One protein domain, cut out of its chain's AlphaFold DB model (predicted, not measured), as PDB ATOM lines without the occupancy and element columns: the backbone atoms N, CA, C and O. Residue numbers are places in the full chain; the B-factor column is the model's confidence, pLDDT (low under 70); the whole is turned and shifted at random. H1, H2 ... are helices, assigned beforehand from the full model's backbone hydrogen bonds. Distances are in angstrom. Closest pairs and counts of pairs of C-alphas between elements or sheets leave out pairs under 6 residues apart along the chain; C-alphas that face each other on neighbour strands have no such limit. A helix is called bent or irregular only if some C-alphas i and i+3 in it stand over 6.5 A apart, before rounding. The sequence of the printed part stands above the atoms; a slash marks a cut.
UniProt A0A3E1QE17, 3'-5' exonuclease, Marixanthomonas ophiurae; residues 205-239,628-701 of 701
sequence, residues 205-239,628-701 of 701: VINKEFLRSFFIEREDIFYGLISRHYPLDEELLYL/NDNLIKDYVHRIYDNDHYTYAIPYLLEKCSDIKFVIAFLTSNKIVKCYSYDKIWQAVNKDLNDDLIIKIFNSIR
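This is residues 205 to 239 and 628 to 701 of the 701 residues of the protein "3'-5' exonuclease" of Marixanthomonas ophiurae (UniProt A0A3E1QE17). Short helices lie mostly crosswise to the longest axis: H4, H5 and H6 form a loose antiparallel trio at one end, H1, H2, H7 and H8 make the larger group beyond it, and H3 lies at the far end near H8. Within the larger group H7 crosses H2 almost at a right angle, at 88 degrees, and it is close to H5 and H6 of the trio but not clearly touching them. The printed part has 109 residues and eight named helices, H1 to H8 in order, with no named strand; its class is all helix, and its helix packing is mostly crossed. It is compact, with a radius of gyration of the C-alphas of 14.6 A and spans of 43 by 31 by 22 A.

Start at H1, residues 208 to 217, the hub, touching three helices. It touches H2, residues 219 to 229, only at the corner by their link, and only just, with 3 pairs of C-alphas within 8 A; the closest are those of Phe 215 and Phe 222, 5.3 A apart. Look next at H8, residues 690 to 700: it touches H1, closest C-alphas Ile 216 and Ile 700 at 5.6 A, the same way at a steep tilt of 40 degrees. H6, residues 659 to 668, only just touches H1, with 3 pairs of C-alphas within 8 A, the closest being those of Phe 214 and Thr 667 at 7.1 A. H7, residues 678 to 687, touches H2 about perpendicular at 88 degrees, closest C-alphas Leu 225 and Trp 681 at 6.5 A. H3, residues 234 to 239, touches no helix but is near H8. H4, residues 629 to 638, and H5, residues 648 to 655, form a helical hairpin, opposite ways at a shallow tilt of 11 degrees, closest C-alphas Val 636 and Ile 649 at 6.6 A. H5 and H6 are close but not clearly touching, with the C-alphas of Leu 653 and Val 662 6.0 A apart. Every O i to N i+4 pair is within hydrogen-bond range in H1, H2, H3, H6 and H8; the counts are 4 of 6 in H4, 3 of 4 in H5 and 4 of 6 in H7.

Find C-alpha 208 at (377.537, 299.154, 323.974); from there H1 runs 14.1 A. H2 and H8 each measure 15.4 A, H4 15.0 A, H7 14.8 A and H6 14.1 A. H4 and H7 are irregular: C-alphas 634 and 637 are 7.3 A apart, and C-alphas 683 and 686 are 7.6 A apart. H8 ends with C-alpha 700 at (369.024, 297.548, 310.998).

The C-alphas of Glu 234 and Asp 634, the two farthest apart, are 44.3 A apart. Residues 240 to 627 are not printed, and C-alphas 239 and 628 stand 40.0 A apart across this cut. Of the links printed whole, none is long. The mean pLDDT of the printed part is 81.7; residues 205 to 208, 640 to 646, 674 to 676 and 701 are under 70.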
ATOM      1  N   VAL A 205     382.440 294.574 330.477       45.31
ATOM      2  CA  VAL A 205     381.452 295.463 329.915       45.31
ATOM      3  C   VAL A 205     381.247 294.919 328.509       45.31
ATOM      4  O   VAL A 205     382.174 294.955 327.695       45.31
ATOM      5  N   ILE A 206     380.122 294.244 328.277       56.12
ATOM      6  CA  ILE A 206     379.703 293.988 326.917       56.12
ATOM      7  C   ILE A 206     379.538 295.402 326.372       56.12
ATOM      8  O   ILE A 206     378.574 296.087 326.697       56.12
ATOM      9  N   ASN A 207     380.584 295.930 325.733       64.38
ATOM     10  CA  ASN A 207     380.620 297.342 325.392       64.38
ATOM     11  C   ASN A 207     379.393 297.606 324.520       64.38
ATOM     12  O   ASN A 207     379.065 296.788 323.657       64.38
ATOM     13  N   LYS A 208     378.713 298.731 324.743       68.44
ATOM     14  CA  LYS A 208     377.537 299.154 323.974       68.44
ATOM     15  C   LYS A 208     377.757 299.030 322.467       68.44
ATOM     16  O   LYS A 208     376.816 298.745 321.739       68.44
ATOM     17  N   GLU A 209     378.995 299.185 322.000       73.38
ATOM     18  CA  GLU A 209     379.376 298.971 320.602       73.38
ATOM     19  C   GLU A 209     379.301 297.497 320.155       73.38
ATOM     20  O   GLU A 209     378.777 297.207 319.079       73.38
ATOM     21  N   PHE A 210     379.741 296.551 320.988       76.50
ATOM     22  CA  PHE A 210     379.582 295.120 320.722       76.50
ATOM     23  C   PHE A 210     378.112 294.700 320.798       76.50
ATOM     24  O   PHE A 210     377.647 294.035 319.881       76.50
ATOM     25  N   LEU A 211     377.366 295.129 321.829       74.94
ATOM     26  CA  LEU A 211     375.921 294.857 321.921       74.94
ATOM     27  C   LEU A 211     375.181 295.381 320.697       74.94
ATOM     28  O   LEU A 211     374.369 294.673 320.111       74.94
ATOM     29  N   ARG A 212     375.507 296.605 320.274       80.62
ATOM     30  CA  ARG A 212     374.952 297.190 319.058       80.62
ATOM     31  C   ARG A 212     375.267 296.331 317.835       80.62
ATOM     32  O   ARG A 212     374.363 296.064 317.057       80.62
ATOM     33  N   SER A 213     376.511 295.887 317.675       83.44
ATOM     34  CA  SER A 213     376.924 295.059 316.532       83.44
ATOM     35  C   SER A 213     376.224 293.695 316.546       83.44
ATOM     36  O   SER A 213     375.687 293.267 315.531       83.44
ATOM     37  N   PHE A 214     376.140 293.062 317.717       85.25
ATOM     38  CA  PHE A 214     375.420 291.809 317.927       85.25
ATOM     39  C   PHE A 214     373.934 291.929 317.570       85.25
ATOM     40  O   PHE A 214     373.436 291.122 316.792       85.25
ATOM     41  N   PHE A 215     373.235 292.950 318.074       88.62
ATOM     42  CA  PHE A 215     371.811 293.151 317.786       88.62
ATOM     43  C   PHE A 215     371.528 293.555 316.340       88.62
ATOM     44  O   PHE A 215     370.469 293.220 315.820       88.62
ATOM     45  N   ILE A 216     372.473 294.220 315.669       86.75
ATOM     46  CA  ILE A 216     372.382 294.458 314.224       86.75
ATOM     47  C   ILE A 216     372.494 293.133 313.457       86.75
ATOM     48  O   ILE A 216     371.735 292.897 312.523       86.75
ATOM     49  N   GLU A 217     373.418 292.250 313.847       86.31
ATOM     50  CA  GLU A 217     373.592 290.948 313.191       86.31
ATOM     51  C   GLU A 217     372.496 289.925 313.529       86.31
ATOM     52  O   GLU A 217     372.268 288.996 312.746       86.31
ATOM     53  N   ARG A 218     371.843 290.082 314.685       86.50
ATOM     54  CA  ARG A 218     370.772 289.231 315.221       86.50
ATOM     55  C   ARG A 218     369.525 290.060 315.527       86.50
ATOM     56  O   ARG A 218     369.107 290.173 316.683       86.50
ATOM     57  N   GLU A 219     368.934 290.639 314.479       88.19
ATOM     58  CA  GLU A 219     367.710 291.443 314.613       88.19
ATOM     59  C   GLU A 219     366.556 290.634 315.234       88.19
ATOM     60  O   GLU A 219     365.766 291.176 316.002       88.19
ATOM     61  N   ASP A 220     366.512 289.324 314.979       83.62
ATOM     62  CA  ASP A 220     365.548 288.385 315.555       83.62
ATOM     63  C   ASP A 220     365.620 288.345 317.089       83.62
ATOM     64  O   ASP A 220     364.596 288.391 317.770       83.62
ATOM     65  N   ILE A 221     366.838 288.324 317.642       86.88
ATOM     66  CA  ILE A 221     367.059 288.352 319.090       86.88
ATOM     67  C   ILE A 221     366.719 289.730 319.654       86.88
ATOM     68  O   ILE A 221     366.092 289.825 320.706       86.88
ATOM     69  N   PHE A 222     367.121 290.796 318.960       89.62
ATOM     70  CA  PHE A 222     366.856 292.165 319.390       89.62
ATOM     71  C   PHE A 222     365.356 292.450 319.526       89.62
ATOM     72  O   PHE A 222     364.915 292.883 320.592       89.62
ATOM     73  N   TYR A 223     364.569 292.175 318.480       89.31
ATOM     74  CA  TYR A 223     363.130 292.430 318.504       89.31
ATOM     75  C   TYR A 223     362.401 291.516 319.491       89.31
ATOM     76  O   TYR A 223     361.517 291.999 320.197       89.31
ATOM     77  N   GLY A 224     362.806 290.247 319.620       87.50
ATOM     78  CA  GLY A 224     362.253 289.340 320.630       87.50
ATOM     79  C   GLY A 224     362.474 289.840 322.063       87.50
ATOM     80  O   GLY A 224     361.527 289.917 322.845       87.50
ATOM     81  N   LEU A 225     363.698 290.285 322.382       89.19
ATOM     82  CA  LEU A 225     364.049 290.848 323.693       89.19
ATOM     83  C   LEU A 225     363.207 292.070 324.046       89.19
ATOM     84  O   LEU A 225     362.621 292.120 325.130       89.19
ATOM     85  N   ILE A 226     363.162 293.064 323.152       92.31
ATOM     86  CA  ILE A 226     362.458 294.309 323.466       92.31
ATOM     87  C   ILE A 226     360.947 294.095 323.532       92.31
ATOM     88  O   ILE A 226     360.305 294.653 324.415       92.31
ATOM     89  N   SER A 227     360.398 293.234 322.667       92.19
ATOM     90  CA  SER A 227     358.974 292.885 322.680       92.19
ATOM     91  C   SER A 227     358.580 292.262 324.017       92.19
ATOM     92  O   SER A 227     357.571 292.645 324.600       92.19
ATOM     93  N   ARG A 228     359.405 291.341 324.532       89.44
ATOM     94  CA  ARG A 228     359.102 290.559 325.734       89.44
ATOM     95  C   ARG A 228     359.345 291.298 327.051       89.44
ATOM     96  O   ARG A 228     358.602 291.067 328.001       89.44
ATOM     97  N   HIS A 229     360.392 292.122 327.126       91.62
ATOM     98  CA  HIS A 229     360.902 292.615 328.412       91.62
ATOM     99  C   HIS A 229     361.092 294.129 328.513       91.62
ATOM    100  O   HIS A 229     361.276 294.636 329.620       91.62
ATOM    101  N   TYR A 230     361.108 294.869 327.400       94.00
ATOM    102  CA  TYR A 230     361.336 296.313 327.465       94.00
ATOM    103  C   TYR A 230     360.040 297.036 327.865       94.00
ATOM    104  O   TYR A 230     358.978 296.659 327.362       94.00
ATOM    105  N   PRO A 231     360.080 298.076 328.720       94.12
ATOM    106  CA  PRO A 231     358.906 298.880 329.064       94.12
ATOM    107  C   PRO A 231     358.517 299.800 327.894       94.12
ATOM    108  O   PRO A 231     358.713 301.011 327.943       94.12
ATOM    109  N   LEU A 232     358.007 299.207 326.812       95.00
ATOM    110  CA  LEU A 232     357.608 299.911 325.596       95.00
ATOM    111  C   LEU A 232     356.428 300.845 325.894       95.00
ATOM    112  O   LEU A 232     355.381 300.407 326.371       95.00
ATOM    113  N   ASP A 233     356.598 302.130 325.603       94.12
ATOM    114  CA  ASP A 233     355.506 303.097 325.613       94.12
ATOM    115  C   ASP A 233     354.804 303.166 324.246       94.12
ATOM    116  O   ASP A 233     355.170 302.483 323.285       94.12
ATOM    117  N   GLU A 234     353.766 303.996 324.148       94.38
ATOM    118  CA  GLU A 234     352.985 304.153 322.918       94.38
ATOM    119  C   GLU A 234     353.831 304.620 321.715       94.38
ATOM    120  O   GLU A 234     353.542 304.235 320.578       94.38
ATOM    121  N   GLU A 235     354.866 305.441 321.939       94.12
ATOM    122  CA  GLU A 235     355.736 305.961 320.878       94.12
ATOM    123  C   GLU A 235     356.646 304.856 320.336       94.12
ATOM    124  O   GLU A 235     356.734 304.673 319.118       94.12
ATOM    125  N   LEU A 236     357.267 304.075 321.223       94.81
ATOM    126  CA  LEU A 236     358.125 302.954 320.846       94.81
ATOM    127  C   LEU A 236     357.331 301.817 320.190       94.81
ATOM    128  O   LEU A 236     357.785 301.262 319.189       94.81
ATOM    129  N   LEU A 237     356.129 301.506 320.694       95.50
ATOM    130  CA  LEU A 237     355.231 300.525 320.069       95.50
ATOM    131  C   LEU A 237     354.900 300.908 318.623       95.50
ATOM    132  O   LEU A 237     354.963 300.068 317.730       95.50
ATOM    133  N   TYR A 238     354.601 302.186 318.384       94.25
ATOM    134  CA  TYR A 238     354.333 302.697 317.041       94.25
ATOM    135  C   TYR A 238     355.592 302.698 316.159       94.25
ATOM    136  O   TYR A 238     355.538 302.343 314.984       94.25
ATOM    137  N   LEU A 239     356.749 303.073 316.711       93.75
ATOM    138  CA  LEU A 239     358.007 303.122 315.963       93.75
ATOM    139  C   LEU A 239     358.446 301.739 315.454       93.75
ATOM    140  O   LEU A 239     358.974 301.637 314.342       93.75
ATOM    141  N   ASN A 628     376.762 272.324 333.790       89.31
ATOM    142  CA  ASN A 628     377.640 273.425 334.174       89.31
ATOM    143  C   ASN A 628     378.262 274.057 332.919       89.31
ATOM    144  O   ASN A 628     378.187 273.492 331.825       89.31
ATOM    145  N   ASP A 629     378.901 275.214 333.078       88.62
ATOM    146  CA  ASP A 629     379.500 275.951 331.963       88.62
ATOM    147  C   ASP A 629     380.493 275.134 331.140       88.62
ATOM    148  O   ASP A 629     380.476 275.221 329.915       88.62
ATOM    149  N   ASN A 630     381.345 274.334 331.785       90.00
ATOM    150  CA  ASN A 630     382.361 273.545 331.090       90.00
ATOM    151  C   ASN A 630     381.712 272.455 330.235       90.00
ATOM    152  O   ASN A 630     382.016 272.342 329.052       90.00
ATOM    153  N   LEU A 631     380.766 271.704 330.804       91.12
ATOM    154  CA  LEU A 631     380.017 270.681 330.076       91.12
ATOM    155  C   LEU A 631     379.249 271.273 328.892       91.12
ATOM    156  O   LEU A 631     379.253 270.690 327.809       91.12
ATOM    157  N   ILE A 632     378.606 272.429 329.073       90.56
ATOM    158  CA  ILE A 632     377.870 273.085 327.987       90.56
ATOM    159  C   ILE A 632     378.840 273.506 326.881       90.56
ATOM    160  O   ILE A 632     378.611 273.172 325.721       90.56
ATOM    161  N   LYS A 633     379.941 274.181 327.225       88.75
ATOM    162  CA  LYS A 633     380.958 274.628 326.258       88.75
ATOM    163  C   LYS A 633     381.563 273.466 325.471       88.75
ATOM    164  O   LYS A 633     381.709 273.567 324.255       88.75
ATOM    165  N   ASP A 634     381.859 272.361 326.147       88.94
ATOM    166  CA  ASP A 634     382.472 271.182 325.536       88.94
ATOM    167  C   ASP A 634     381.520 270.457 324.570       88.94
ATOM    168  O   ASP A 634     381.964 269.908 323.556       88.94
ATOM    169  N   TYR A 635     380.215 270.437 324.871       88.81
ATOM    170  CA  TYR A 635     379.288 269.499 324.234       88.81
ATOM    171  C   TYR A 635     378.091 270.112 323.505       88.81
ATOM    172  O   TYR A 635     377.459 269.400 322.723       88.81
ATOM    173  N   VAL A 636     377.803 271.410 323.639       87.25
ATOM    174  CA  VAL A 636     376.690 272.052 322.908       87.25
ATOM    175  C   VAL A 636     376.839 271.906 321.388       87.25
ATOM    176  O   VAL A 636     375.856 271.721 320.678       87.25
ATOM    177  N   HIS A 637     378.078 271.879 320.885       84.69
ATOM    178  CA  HIS A 637     378.388 271.675 319.467       84.69
ATOM    179  C   HIS A 637     378.092 270.255 318.955       84.69
ATOM    180  O   HIS A 637     378.032 270.053 317.745       84.69
ATOM    181  N   ARG A 638     377.936 269.262 319.846       83.19
ATOM    182  CA  ARG A 638     377.575 267.882 319.471       83.19
ATOM    183  C   ARG A 638     376.070 267.698 319.271       83.19
ATOM    184  O   ARG A 638     375.649 266.651 318.783       83.19
ATOM    185  N   ILE A 639     375.267 268.688 319.653       81.12
ATOM    186  CA  ILE A 639     373.821 268.664 319.467       81.12
ATOM    187  C   ILE A 639     373.536 269.121 318.041       81.12
ATOM    188  O   ILE A 639     373.856 270.243 317.655       81.12
ATOM    189  N   TYR A 640     372.945 268.233 317.250       67.25
ATOM    190  CA  TYR A 640     372.496 268.576 315.910       67.25
ATOM    191  C   TYR A 640     371.097 269.172 315.984       67.25
ATOM    192  O   TYR A 640     370.187 268.558 316.543       67.25
ATOM    193  N   ASP A 641     370.932 270.338 315.371       58.06
ATOM    194  CA  ASP A 641     369.621 270.911 315.101       58.06
ATOM    195  C   ASP A 641     368.945 270.054 314.014       58.06
ATOM    196  O   ASP A 641     369.267 270.137 312.827       58.06
ATOM    197  N   ASN A 642     368.100 269.116 314.440       58.00
ATOM    198  CA  ASN A 642     367.224 268.331 313.579       58.00
ATOM    199  C   ASN A 642     365.781 268.485 314.070       58.00
ATOM    200  O   ASN A 642     365.563 268.902 315.208       58.00
ATOM    201  N   ASP A 643     364.804 268.101 313.243       52.44
ATOM    202  CA  ASP A 643     363.371 268.324 313.503       52.44
ATOM    203  C   ASP A 643     362.859 267.788 314.861       52.44
ATOM    204  O   ASP A 643     361.745 268.112 315.255       52.44
ATOM    205  N   HIS A 644     363.630 266.960 315.580       59.97
ATOM    206  CA  HIS A 644     363.225 266.364 316.856       59.97
ATOM    207  C   HIS A 644     363.813 267.063 318.098       59.97
ATOM    208  O   HIS A 644     363.278 266.860 319.184       59.97
ATOM    209  N   TYR A 645     364.875 267.876 317.977       66.00
ATOM    210  CA  TYR A 645     365.577 268.471 319.137       66.00
ATOM    211  C   TYR A 645     365.931 269.955 318.970       66.00
ATOM    212  O   TYR A 645     366.835 270.461 319.635       66.00
ATOM    213  N   THR A 646     365.204 270.683 318.124       67.38
ATOM    214  CA  THR A 646     365.460 272.104 317.815       67.38
ATOM    215  C   THR A 646     365.473 273.034 319.043       67.38
ATOM    216  O   THR A 646     365.999 274.144 318.992       67.38
ATOM    217  N   TYR A 647     364.890 272.606 320.166       74.81
ATOM    218  CA  TYR A 647     364.817 273.342 321.435       74.81
ATOM    219  C   TYR A 647     365.952 273.011 322.422       74.81
ATOM    220  O   TYR A 647     366.129 273.722 323.411       74.81
ATOM    221  N   ALA A 648     366.749 271.972 322.161       80.44
ATOM    222  CA  ALA A 648     367.784 271.505 323.083       80.44
ATOM    223  C   ALA A 648     368.947 272.498 323.243       80.44
ATOM    224  O   ALA A 648     369.406 272.743 324.359       80.44
ATOM    225  N   ILE A 649     369.413 273.099 322.143       84.44
ATOM    226  CA  ILE A 649     370.503 274.087 322.186       84.44
ATOM    227  C   ILE A 649     370.080 275.335 322.982       84.44
ATOM    228  O   ILE A 649     370.797 275.679 323.922       84.44
ATOM    229  N   PRO A 650     368.936 275.992 322.687       80.62
ATOM    230  CA  PRO A 650     368.455 277.116 323.493       80.62
ATOM    231  C   PRO A 650     368.358 276.781 324.983       80.62
ATOM    232  O   PRO A 650     368.911 277.511 325.802       80.62
ATOM    233  N   TYR A 651     367.776 275.624 325.313       81.88
ATOM    234  CA  TYR A 651     367.636 275.157 326.692       81.88
ATOM    235  C   TYR A 651     368.980 275.034 327.427       81.88
ATOM    236  O   TYR A 651     369.094 275.425 328.589       81.88
ATOM    237  N   LEU A 652     370.030 274.526 326.771       85.62
ATOM    238  CA  LEU A 652     371.359 274.462 327.387       85.62
ATOM    239  C   LEU A 652     372.019 275.833 327.519       85.62
ATOM    240  O   LEU A 652     372.641 276.112 328.545       85.62
ATOM    241  N   LEU A 653     371.890 276.700 326.512       85.62
ATOM    242  CA  LEU A 653     372.453 278.051 326.572       85.62
ATOM    243  C   LEU A 653     371.846 278.861 327.729       85.62
ATOM    244  O   LEU A 653     372.568 279.599 328.400       85.62
ATOM    245  N   GLU A 654     370.565 278.655 328.048       83.06
ATOM    246  CA  GLU A 654     369.924 279.231 329.240       83.06
ATOM    247  C   GLU A 654     370.568 278.785 330.557       83.06
ATOM    248  O   GLU A 654     370.580 279.538 331.532       83.06
ATOM    249  N   LYS A 655     371.169 277.595 330.609       83.75
ATOM    250  CA  LYS A 655     371.870 277.104 331.804       83.75
ATOM    251  C   LYS A 655     373.311 277.610 331.906       83.75
ATOM    252  O   LYS A 655     373.841 277.666 333.009       83.75
ATOM    253  N   CYS A 656     373.919 278.080 330.814       84.19
ATOM    254  CA  CYS A 656     375.315 278.542 330.792       84.19
ATOM    255  C   CYS A 656     375.477 279.955 331.372       84.19
ATOM    256  O   CYS A 656     374.955 280.908 330.793       84.19
ATOM    257  N   SER A 657     376.128 280.117 332.525       82.44
ATOM    258  CA  SER A 657     376.327 281.422 333.178       82.44
ATOM    259  C   SER A 657     377.325 282.322 332.438       82.44
ATOM    260  O   SER A 657     377.226 283.547 332.542       82.44
ATOM    261  N   ASP A 658     378.212 281.759 331.614       82.25
ATOM    262  CA  ASP A 658     379.072 282.524 330.707       82.25
ATOM    263  C   ASP A 658     378.300 283.139 329.524       82.25
ATOM    264  O   ASP A 658     378.211 282.587 328.422       82.25
ATOM    265  N   ILE A 659     377.790 284.355 329.734       80.06
ATOM    266  CA  ILE A 659     377.049 285.102 328.712       80.06
ATOM    267  C   ILE A 659     377.869 285.393 327.446       80.06
ATOM    268  O   ILE A 659     377.299 285.489 326.358       80.06
ATOM    269  N   LYS A 660     379.203 285.506 327.533       77.69
ATOM    270  CA  LYS A 660     380.029 285.752 326.338       77.69
ATOM    271  C   LYS A 660     380.012 284.555 325.430       77.69
ATOM    272  O   LYS A 660     379.908 284.721 324.220       77.69
ATOM    273  N   PHE A 661     380.144 283.370 326.021       83.56
ATOM    274  CA  PHE A 661     380.065 282.135 325.274       83.56
ATOM    275  C   PHE A 661     378.702 282.028 324.596       83.56
ATOM    276  O   PHE A 661     378.657 281.795 323.393       83.56
ATOM    277  N   VAL A 662     377.613 282.297 325.326       84.44
ATOM    278  CA  VAL A 662     376.252 282.286 324.765       84.44
ATOM    279  C   VAL A 662     376.139 283.241 323.575       84.44
ATOM    280  O   VAL A 662     375.724 282.823 322.494       84.44
ATOM    281  N   ILE A 663     376.560 284.501 323.728       80.62
ATOM    282  CA  ILE A 663     376.497 285.485 322.642       80.62
ATOM    283  C   ILE A 663     377.394 285.070 321.466       80.62
ATOM    284  O   ILE A 663     376.929 285.048 320.331       80.62
ATOM    285  N   ALA A 664     378.649 284.685 321.707       81.75
ATOM    286  CA  ALA A 664     379.577 284.262 320.656       81.75
ATOM    287  C   ALA A 664     379.077 283.020 319.899       81.75
ATOM    288  O   ALA A 664     379.201 282.939 318.671       81.75
ATOM    289  N   PHE A 665     378.476 282.072 320.618       84.00
ATOM    290  CA  PHE A 665     377.864 280.880 320.049       84.00
ATOM    291  C   PHE A 665     376.684 281.254 319.146       84.00
ATOM    292  O   PHE A 665     376.622 280.785 318.009       84.00
ATOM    293  N   LEU A 666     375.789 282.136 319.603       83.25
ATOM    294  CA  LEU A 666     374.638 282.609 318.826       83.25
ATOM    295  C   LEU A 666     375.052 283.451 317.611       83.25
ATOM    296  O   LEU A 666     374.424 283.351 316.556       83.25
ATOM    297  N   THR A 667     376.121 284.240 317.715       81.69
ATOM    298  CA  THR A 667     376.698 284.963 316.572       81.69
ATOM    299  C   THR A 667     377.231 283.992 315.517       81.69
ATOM    300  O   THR A 667     377.006 284.177 314.321       81.69
ATOM    301  N   SER A 668     377.899 282.921 315.957       81.50
ATOM    302  CA  SER A 668     378.514 281.928 315.064       81.50
ATOM    303  C   SER A 668     377.502 280.954 314.448       81.50
ATOM    304  O   SER A 668     377.750 280.412 313.374       81.50
ATOM    305  N   ASN A 669     376.349 280.746 315.094       78.44
ATOM    306  CA  ASN A 669     375.340 279.760 314.701       78.44
ATOM    307  C   ASN A 669     373.989 280.431 314.412       78.44
ATOM    308  O   ASN A 669     373.029 280.290 315.166       78.44
ATOM    309  N   LYS A 670     373.898 281.139 313.280       76.31
ATOM    310  CA  LYS A 670     372.706 281.927 312.893       76.31
ATOM    311  C   LYS A 670     371.427 281.108 312.674       76.31
ATOM    312  O   LYS A 670     370.348 281.682 312.631       76.31
ATOM    313  N   ILE A 671     371.547 279.791 312.512       75.81
ATOM    314  CA  ILE A 671     370.404 278.878 312.346       75.81
ATOM    315  C   ILE A 671     369.692 278.649 313.690       75.81
ATOM    316  O   ILE A 671     368.486 278.416 313.712       75.81
ATOM    317  N   VAL A 672     370.414 278.786 314.810       73.81
ATOM    318  CA  VAL A 672     369.870 278.566 316.149       73.81
ATOM    319  C   VAL A 672     368.907 279.697 316.500       73.81
ATOM    320  O   VAL A 672     369.308 280.841 316.764       73.81
ATOM    321  N   LYS A 673     367.618 279.354 316.523       70.56
ATOM    322  CA  LYS A 673     366.558 280.210 317.054       70.56
ATOM    323  C   LYS A 673     366.697 280.302 318.567       70.56
ATOM    324  O   LYS A 673     366.890 279.294 319.237       70.56
ATOM    325  N   CYS A 674     366.604 281.510 319.106       66.12
ATOM    326  CA  CYS A 674     366.584 281.733 320.544       66.12
ATOM    327  C   CYS A 674     365.126 281.915 320.968       66.12
ATOM    328  O   CYS A 674     364.478 282.839 320.493       66.12
ATOM    329  N   TYR A 675     364.613 281.018 321.810       62.12
ATOM    330  CA  TYR A 675     363.235 281.090 322.309       62.12
ATOM    331  C   TYR A 675     363.146 281.680 323.723       62.12
ATOM    332  O   TYR A 675     362.060 282.035 324.167       62.12
ATOM    333  N   SER A 676     364.281 281.797 324.419       62.75
ATOM    334  CA  SER A 676     364.368 282.364 325.763       62.75
ATOM    335  C   SER A 676     365.294 283.561 325.765       62.75
ATOM    336  O   SER A 676     366.508 283.468 325.566       62.75
ATOM    337  N   TYR A 677     364.671 284.708 325.968       70.62
ATOM    338  CA  TYR A 677     365.313 286.006 325.941       70.62
ATOM    339  C   TYR A 677     365.755 286.450 327.343       70.62
ATOM    340  O   TYR A 677     366.587 287.345 327.457       70.62
ATOM    341  N   ASP A 678     365.297 285.783 328.406       77.25
ATOM    342  CA  ASP A 678     365.468 286.214 329.798       77.25
ATOM    343  C   ASP A 678     366.931 286.369 330.218       77.25
ATOM    344  O   ASP A 678     367.316 287.372 330.819       77.25
ATOM    345  N   LYS A 679     367.787 285.396 329.894       76.12
ATOM    346  CA  LYS A 679     369.191 285.433 330.327       76.12
ATOM    347  C   LYS A 679     370.000 286.494 329.594       76.12
ATOM    348  O   LYS A 679     370.806 287.199 330.202       76.12
ATOM    349  N   ILE A 680     369.772 286.615 328.287       80.06
ATOM    350  CA  ILE A 680     370.383 287.674 327.484       80.06
ATOM    351  C   ILE A 680     369.873 289.024 327.994       80.06
ATOM    352  O   ILE A 680     370.679 289.915 328.237       80.06
ATOM    353  N   TRP A 681     368.569 289.148 328.257       84.44
ATOM    354  CA  TRP A 681     367.955 290.339 328.831       84.44
ATOM    355  C   TRP A 681     368.595 290.740 330.161       84.44
ATOM    356  O   TRP A 681     369.046 291.873 330.295       84.44
ATOM    357  N   GLN A 682     368.718 289.820 331.121       81.50
ATOM    358  CA  GLN A 682     369.352 290.082 332.420       81.50
ATOM    359  C   GLN A 682     370.783 290.616 332.291       81.50
ATOM    360  O   GLN A 682     371.215 291.420 333.118       81.50
ATOM    361  N   ALA A 683     371.517 290.185 331.262       76.00
ATOM    362  CA  ALA A 683     372.882 290.632 331.027       76.00
ATOM    363  C   ALA A 683     372.976 292.015 330.367       76.00
ATOM    364  O   ALA A 683     373.973 292.705 330.568       76.00
ATOM    365  N   VAL A 684     371.975 292.417 329.576       79.94
ATOM    366  CA  VAL A 684     372.048 293.613 328.713       79.94
ATOM    367  C   VAL A 684     371.077 294.728 329.103       79.94
ATOM    368  O   VAL A 684     371.235 295.856 328.644       79.94
ATOM    369  N   ASN A 685     370.077 294.454 329.945       83.19
ATOM    370  CA  ASN A 685     368.990 295.393 330.245       83.19
ATOM    371  C   ASN A 685     369.480 296.732 330.815       83.19
ATOM    372  O   ASN A 685     368.980 297.780 330.418       83.19
ATOM    373  N   LYS A 686     370.502 296.719 331.679       80.69
ATOM    374  CA  LYS A 686     371.108 297.924 332.273       80.69
ATOM    375  C   LYS A 686     371.779 298.825 331.235       80.69
ATOM    376  O   LYS A 686     371.951 300.017 331.485       80.69
ATOM    377  N   ASP A 687     372.171 298.265 330.094       80.06
ATOM    378  CA  ASP A 687     372.842 298.991 329.018       80.06
ATOM    379  C   ASP A 687     371.870 299.527 327.960       80.06
ATOM    380  O   ASP A 687     372.244 300.433 327.205       80.06
ATOM    381  N   LEU A 688     370.637 299.008 327.925       82.38
ATOM    382  CA  LEU A 688     369.585 299.410 326.999       82.38
ATOM    383  C   LEU A 688     368.807 300.626 327.520       82.38
ATOM    384  O   LEU A 688     368.348 300.680 328.656       82.38
ATOM    385  N   ASN A 689     368.631 301.612 326.645       87.69
ATOM    386  CA  ASN A 689     367.751 302.761 326.832       87.69
ATOM    387  C   ASN A 689     367.129 303.148 325.481       87.69
ATOM    388  O   ASN A 689     367.607 302.682 324.441       87.69
ATOM    389  N   ASP A 690     366.116 304.013 325.497       90.25
ATOM    390  CA  ASP A 690     365.403 304.438 324.286       90.25
ATOM    391  C   ASP A 690     366.360 304.926 323.186       90.25
ATOM    392  O   ASP A 690     366.275 304.480 322.045       90.25
ATOM    393  N   ASP A 691     367.348 305.765 323.525       89.44
ATOM    394  CA  ASP A 691     368.339 306.284 322.567       89.44
ATOM    395  C   ASP A 691     369.150 305.165 321.890       89.44
ATOM    396  O   ASP A 691     369.349 305.183 320.672       89.44
ATOM    397  N   LEU A 692     369.611 304.168 322.651       86.81
ATOM    398  CA  LEU A 692     370.374 303.048 322.106       86.81
ATOM    399  C   LEU A 692     369.495 302.126 321.254       86.81
ATOM    400  O   LEU A 692     369.924 301.726 320.173       86.81
ATOM    401  N   ILE A 693     368.276 301.818 321.702       89.50
ATOM    402  CA  ILE A 693     367.330 300.971 320.961       89.50
ATOM    403  C   ILE A 693     366.954 301.644 319.638       89.50
ATOM    404  O   ILE A 693     367.040 301.010 318.585       89.50
ATOM    405  N   ILE A 694     366.652 302.946 319.655       89.75
ATOM    406  CA  ILE A 694     366.371 303.734 318.447       89.75
ATOM    407  C   ILE A 694     367.589 303.752 317.510       89.75
ATOM    408  O   ILE A 694     367.444 303.618 316.292       89.75
ATOM    409  N   LYS A 695     368.814 303.878 318.039       88.19
ATOM    410  CA  LYS A 695     370.046 303.805 317.231       88.19
ATOM    411  C   LYS A 695     370.254 302.436 316.591       88.19
ATOM    412  O   LYS A 695     370.656 302.388 315.429       88.19
ATOM    413  N   ILE A 696     370.021 301.349 317.326       88.38
ATOM    414  CA  ILE A 696     370.108 299.975 316.808       88.38
ATOM    415  C   ILE A 696     369.079 299.790 315.692       88.38
ATOM    416  O   ILE A 696     369.458 299.434 314.580       88.38
ATOM    417  N   PHE A 697     367.818 300.145 315.942       87.00
ATOM    418  CA  PHE A 697     366.738 300.070 314.960       87.00
ATOM    419  C   PHE A 697     367.063 300.812 313.657       87.00
ATOM    420  O   PHE A 697     366.970 300.246 312.570       87.00
ATOM    421  N   ASN A 698     367.530 302.059 313.762       87.00
ATOM    422  CA  ASN A 698     367.930 302.857 312.601       87.00
ATOM    423  C   ASN A 698     369.164 302.311 311.865       87.00
ATOM    424  O   ASN A 698     369.452 302.778 310.770       87.00
ATOM    425  N   SER A 699     369.909 301.381 312.470       86.69
ATOM    426  CA  SER A 699     371.070 300.726 311.854       86.69
ATOM    427  C   SER A 699     370.729 299.363 311.233       86.69
ATOM    428  O   SER A 699     371.536 298.841 310.473       86.69
ATOM    429  N   ILE A 700     369.578 298.777 311.593       83.62
ATOM    430  CA  ILE A 700     369.024 297.548 310.998       83.62
ATOM    431  C   ILE A 700     368.247 297.875 309.707       83.62
ATOM    432  O   ILE A 700     368.225 297.061 308.784       83.62
ATOM    433  N   ARG A 701     367.612 299.058 309.652       58.66
ATOM    434  CA  ARG A 701     366.994 299.641 308.445       58.66
ATOM    435  C   ARG A 701     368.030 299.982 307.379       58.66
ATOM    436  O   ARG A 701     367.693 299.783 306.190       58.66
TER     437      ARG A 701